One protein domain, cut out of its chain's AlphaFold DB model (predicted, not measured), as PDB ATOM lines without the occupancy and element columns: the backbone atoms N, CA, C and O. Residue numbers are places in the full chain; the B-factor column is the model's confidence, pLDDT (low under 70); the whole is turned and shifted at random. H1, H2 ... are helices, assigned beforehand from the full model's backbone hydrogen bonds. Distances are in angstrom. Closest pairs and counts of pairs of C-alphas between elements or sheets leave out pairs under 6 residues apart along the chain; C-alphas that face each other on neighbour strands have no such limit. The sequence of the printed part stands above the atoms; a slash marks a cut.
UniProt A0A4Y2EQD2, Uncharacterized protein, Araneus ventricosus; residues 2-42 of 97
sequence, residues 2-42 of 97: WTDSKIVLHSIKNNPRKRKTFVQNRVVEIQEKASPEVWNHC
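This is residues 2 to 42 of the 97 residues of an uncharacterized protein of Araneus ventricosus (UniProt A0A4Y2EQD2). Two helices set steeply to each other make this small domain, the short H1 meeting the longer H2 near Ile 12 and Val 27. The printed part closes into a rough ring: after H2 it folds back, and residues 40 to 41 pair, parallel, with residues 2 to 3, as strands do. The printed part has 41 residues, with two named helices in the order H1, H2 and no named strand; the class is all helix, with 21 residues in the named helices. It is compact, with a radius of gyration of the C-alphas of 9.4 A and spans of 26 by 19 by 12 A.

Start at the first printed residues and go on to H1, residues 6 to 13; past a short link of seven residues you reach H2, residues 21 to 33. H1 and H2 touch, and the closest C-alphas are those of Ile 12 and Val 27, 5.6 A apart. H2 touches H1 with residues 27 to 31 alone. Their lines stand at a steep tilt of 62 degrees, and they run the same way. In H1 and H2 every O i to N i+4 pair is within hydrogen-bond range.

Find C-alpha 6 at (-32.468, 32.880, 21.300); from there H1 runs 10.3 A to C-alpha 13 at (-22.703, 31.498, 18.339). H2 begins at C-alpha 21 and runs 18.6 A to C-alpha 33 at (-21.464, 30.096, 5.076).

Look at Thr 21 and Cys 42 for the two C-alphas farthest apart, 26.3 A. The C-alphas of Trp 2 and Cys 42, the first and last printed residues, are 6.0 A apart. The printed part has no cut. The mean pLDDT of the printed part is 95.0, and no printed residue is under 70.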
ATOM      1  N   TRP A   2     -30.230  37.409  10.992       90.25
ATOM      2  CA  TRP A   2     -31.150  37.614  12.115       90.25
ATOM      3  C   TRP A   2     -31.977  36.363  12.401       90.25
ATOM      4  O   TRP A   2     -32.349  35.639  11.481       90.25
ATOM      5  N   THR A   3     -32.257  36.107  13.676       92.00
ATOM      6  CA  THR A   3     -33.208  35.080  14.127       92.00
ATOM      7  C   THR A   3     -33.920  35.560  15.385       92.00
ATOM      8  O   THR A   3     -33.333  36.264  16.204       92.00
ATOM      9  N   ASP A   4     -35.174  35.169  15.551       91.81
ATOM     10  CA  ASP A   4     -35.981  35.411  16.748       91.81
ATOM     11  C   ASP A   4     -35.832  34.339  17.827       91.81
ATOM     12  O   ASP A   4     -36.216  34.528  18.981       91.81
ATOM     13  N   SER A   5     -35.202  33.215  17.494       93.19
ATOM     14  CA  SER A   5     -34.944  32.162  18.461       93.19
ATOM     15  C   SER A   5     -33.606  32.382  19.155       93.19
ATOM     16  O   SER A   5     -32.535  32.102  18.610       93.19
ATOM     17  N   LYS A   6     -33.656  32.798  20.427       94.62
ATOM     18  CA  LYS A   6     -32.468  32.880  21.300       94.62
ATOM     19  C   LYS A   6     -31.728  31.541  21.404       94.62
ATOM     20  O   LYS A   6     -30.502  31.523  21.474       94.62
ATOM     21  N   ILE A   7     -32.450  30.417  21.363       94.88
ATOM     22  CA  ILE A   7     -31.861  29.068  21.406       94.88
ATOM     23  C   ILE A   7     -31.077  28.776  20.120       94.88
ATOM     24  O   ILE A   7     -29.961  28.247  20.181       94.88
ATOM     25  N   VAL A   8     -31.634  29.130  18.958       95.19
ATOM     26  CA  VAL A   8     -30.948  28.984  17.664       95.19
ATOM     27  C   VAL A   8     -29.741  29.910  17.605       95.19
ATOM     28  O   VAL A   8     -28.646  29.437  17.310       95.19
ATOM     29  N   LEU A   9     -29.891  31.184  17.979       96.62
ATOM     30  CA  LEU A   9     -28.782  32.139  18.033       96.62
ATOM     31  C   LEU A   9     -27.645  31.635  18.926       96.62
ATOM     32  O   LEU A   9     -26.484  31.632  18.526       96.62
ATOM     33  N   HIS A  10     -27.978  31.156  20.123       95.81
ATOM     34  CA  HIS A  10     -27.007  30.576  21.040       95.81
ATOM     35  C   HIS A  10     -26.364  29.301  20.467       95.81
ATOM     36  O   HIS A  10     -25.197  29.030  20.735       95.81
ATOM     37  N   SER A  11     -27.077  28.517  19.658       96.12
ATOM     38  CA  SER A  11     -26.487  27.363  18.968       96.12
ATOM     39  C   SER A  11     -25.506  27.791  17.877       96.12
ATOM     40  O   SER A  11     -24.430  27.211  17.802       96.12
ATOM     41  N   ILE A  12     -25.836  28.829  17.101       96.94
ATOM     42  CA  ILE A  12     -24.983  29.381  16.038       96.94
ATOM     43  C   ILE A  12     -23.724  30.041  16.610       96.94
ATOM     44  O   ILE A  12     -22.645  29.859  16.059       96.94
ATOM     45  N   LYS A  13     -23.833  30.774  17.725       96.38
ATOM     46  CA  LYS A  13     -22.703  31.498  18.339       96.38
ATOM     47  C   LYS A  13     -21.723  30.624  19.120       96.38
ATOM     48  O   LYS A  13     -20.679  31.112  19.533       96.38
ATOM     49  N   ASN A  14     -22.046  29.356  19.354       95.25
ATOM     50  CA  ASN A  14     -21.238  28.472  20.190       95.25
ATOM     51  C   ASN A  14     -20.673  27.284  19.413       95.25
ATOM     52  O   ASN A  14     -21.027  27.016  18.269       95.25
ATOM     53  N   ASN A  15     -19.788  26.538  20.078       94.44
ATOM     54  CA  ASN A  15     -19.163  25.358  19.495       94.44
ATOM     55  C   ASN A  15     -20.213  24.260  19.195       94.44
ATOM     56  O   ASN A  15     -20.838  23.742  20.133       94.44
ATOM     57  N   PRO A  16     -20.368  23.840  17.924       93.00
ATOM     58  CA  PRO A  16     -21.381  22.869  17.516       93.00
ATOM     59  C   PRO A  16     -21.146  21.460  18.078       93.00
ATOM     60  O   PRO A  16     -22.103  20.702  18.215       93.00
ATOM     61  N   ARG A  17     -19.915  21.108  18.483       92.81
ATOM     62  CA  ARG A  17     -19.574  19.779  19.039       92.81
ATOM     63  C   ARG A  17     -20.304  19.441  20.341       92.81
ATOM     64  O   ARG A  17     -20.345  18.285  20.735       92.81
ATOM     65  N   LYS A  18     -20.873  20.442  21.023       91.75
ATOM     66  CA  LYS A  18     -21.670  20.255  22.246       91.75
ATOM     67  C   LYS A  18     -23.147  19.927  21.960       91.75
ATOM     68  O   LYS A  18     -23.931  19.797  22.897       91.75
ATOM     69  N   ARG A  19     -23.562  19.850  20.690       92.31
ATOM     70  CA  ARG A  19     -24.956  19.618  20.272       92.31
ATOM     71  C   ARG A  19     -25.152  18.196  19.747       92.31
ATOM     72  O   ARG A  19     -24.205  17.533  19.348       92.31
ATOM     73  N   LYS A  20     -26.410  17.736  19.715       95.44
ATOM     74  CA  LYS A  20     -26.783  16.472  19.054       95.44
ATOM     75  C   LYS A  20     -26.446  16.543  17.563       95.44
ATOM     76  O   LYS A  20     -26.607  17.608  16.968       95.44
ATOM     77  N   THR A  21     -26.091  15.410  16.954       96.81
ATOM     78  CA  THR A  21     -25.592  15.299  15.569       96.81
ATOM     79  C   THR A  21     -26.394  16.109  14.551       96.81
ATOM     80  O   THR A  21     -25.815  16.843  13.760       96.81
ATOM     81  N   PHE A  22     -27.730  16.053  14.602       96.19
ATOM     82  CA  PHE A  22     -28.574  16.826  13.686       96.19
ATOM     83  C   PHE A  22     -28.343  18.342  13.801       96.19
ATOM     84  O   PHE A  22     -28.123  19.019  12.800       96.19
ATOM     85  N   VAL A  23     -28.356  18.875  15.025       95.62
ATOM     86  CA  VAL A  23     -28.147  20.307  15.282       95.62
ATOM     87  C   VAL A  23     -26.699  20.692  14.999       95.62
ATOM     88  O   VAL A  23     -26.458  21.729  14.396       95.62
ATOM     89  N   GLN A  24     -25.743  19.846  15.387       97.38
ATOM     90  CA  GLN A  24     -24.325  20.046  15.107       97.38
ATOM     91  C   GLN A  24     -24.079  20.228  13.605       97.38
ATOM     92  O   GLN A  24     -23.487  21.228  13.217       97.38
ATOM     93  N   ASN A  25     -24.574  19.308  12.773       97.88
ATOM     94  CA  ASN A  25     -24.370  19.353  11.326       97.88
ATOM     95  C   ASN A  25     -24.936  20.643  10.713       97.88
ATOM     96  O   ASN A  25     -24.285  21.262   9.879       97.88
ATOM     97  N   ARG A  26     -26.114  21.089  11.170       96.88
ATOM     98  CA  ARG A  26     -26.724  22.345  10.700       96.88
ATOM     99  C   ARG A  26     -25.966  23.583  11.159       96.88
ATOM    100  O   ARG A  26     -25.821  24.520  10.387       96.88
ATOM    101  N   VAL A  27     -25.484  23.601  12.401       97.06
ATOM    102  CA  VAL A  27     -24.687  24.729  12.900       97.06
ATOM    103  C   VAL A  27     -23.357  24.815  12.151       97.06
ATOM    104  O   VAL A  27     -22.976  25.915  11.777       97.06
ATOM    105  N   VAL A  28     -22.692  23.687  11.877       97.62
ATOM    106  CA  VAL A  28     -21.460  23.664  11.065       97.62
ATOM    107  C   VAL A  28     -21.717  24.259   9.681       97.62
ATOM    108  O   VAL A  28     -21.031  25.197   9.297       97.62
ATOM    109  N   GLU A  29     -22.761  23.805   8.986       97.69
ATOM    110  CA  GLU A  29     -23.121  24.330   7.663       97.69
ATOM    111  C   GLU A  29     -23.399  25.848   7.684       97.69
ATOM    112  O   GLU A  29     -23.014  26.577   6.769       97.69
ATOM    113  N   ILE A  30     -24.061  26.349   8.733       96.81
ATOM    114  CA  ILE A  30     -24.308  27.788   8.909       96.81
ATOM    115  C   ILE A  30     -22.991  28.548   9.111       96.81
ATOM    116  O   ILE A  30     -22.791  29.585   8.480       96.81
ATOM    117  N   GLN A  31     -22.107  28.041   9.972       96.81
ATOM    118  CA  GLN A  31     -20.825  28.669  10.303       96.81
ATOM    119  C   GLN A  31     -19.842  28.671   9.121       96.81
ATOM    120  O   GLN A  31     -19.036  29.588   9.001       96.81
ATOM    121  N   GLU A  32     -19.928  27.685   8.223       97.38
ATOM    122  CA  GLU A  32     -19.161  27.644   6.968       97.38
ATOM    123  C   GLU A  32     -19.601  28.728   5.975       97.38
ATOM    124  O   GLU A  32     -18.789  29.231   5.201       97.38
ATOM    125  N   LYS A  33     -20.887  29.101   5.994       96.94
ATOM    126  CA  LYS A  33     -21.464  30.096   5.076       96.94
ATOM    127  C   LYS A  33     -21.369  31.525   5.598       96.94
ATOM    128  O   LYS A  33     -21.373  32.463   4.805       96.94
ATOM    129  N   ALA A  34     -21.334  31.708   6.914       95.38
ATOM    130  CA  ALA A  34     -21.245  33.020   7.534       95.38
ATOM    131  C   ALA A  34     -20.672  32.938   8.943       95.38
ATOM    132  O   ALA A  34     -20.983  32.019   9.701       95.38
ATOM    133  N   SER A  35     -19.905  33.958   9.323       96.00
ATOM    134  CA  SER A  35     -19.307  33.991  10.651       96.00
ATOM    135  C   SER A  35     -20.389  34.091  11.750       96.00
ATOM    136  O   SER A  35     -21.409  34.767  11.568       96.00
ATOM    137  N   PRO A  36     -20.223  33.416  12.902       96.00
ATOM    138  CA  PRO A  36     -21.185  33.488  14.004       96.00
ATOM    139  C   PRO A  36     -21.465  34.911  14.508       96.00
ATOM    140  O   PRO A  36     -22.548  35.194  15.026       96.00
ATOM    141  N   GLU A  37     -20.496  35.811  14.362       94.88
ATOM    142  CA  GLU A  37     -20.538  37.190  14.846       94.88
ATOM    143  C   GLU A  37     -21.564  38.038  14.091       94.88
ATOM    144  O   GLU A  37     -22.163  38.932  14.682       94.88
ATOM    145  N   VAL A  38     -21.834  37.726  12.817       94.75
ATOM    146  CA  VAL A  38     -22.816  38.475  12.016       94.75
ATOM    147  C   VAL A  38     -24.266  38.083  12.312       94.75
ATOM    148  O   VAL A  38     -25.186  38.633  11.699       94.75
ATOM    149  N   TRP A  39     -24.504  37.118  13.205       94.50
ATOM    150  CA  TRP A  39     -25.843  36.701  13.614       94.50
ATOM    151  C   TRP A  39     -26.333  37.483  14.834       94.50
ATOM    152  O   TRP A  39     -25.673  37.527  15.873       94.50
ATOM    153  N   ASN A  40     -27.538  38.040  14.742       92.19
ATOM    154  CA  ASN A  40     -28.160  38.849  15.787       92.19
ATOM    155  C   ASN A  40     -29.583  38.375  16.115       92.19
ATOM    156  O   ASN A  40     -30.192  37.608  15.366       92.19
ATOM    157  N   HIS A  41     -30.092  38.817  17.267       91.62
ATOM    158  CA  HIS A  41     -31.442  38.501  17.729       91.62
ATOM    159  C   HIS A  41     -32.441  39.566  17.272       91.62
ATOM    160  O   HIS A  41     -32.268  40.729  17.623       91.62
ATOM    161  N   CYS A  42     -33.508  39.167  16.581       87.94
ATOM    162  CA  CYS A  42     -34.659  40.025  16.277       87.94
ATOM    163  C   CYS A  42     -35.831  39.635  17.188       87.94
ATOM    164  O   CYS A  42     -36.152  38.455  17.240       87.94
TER     165      CYS A  42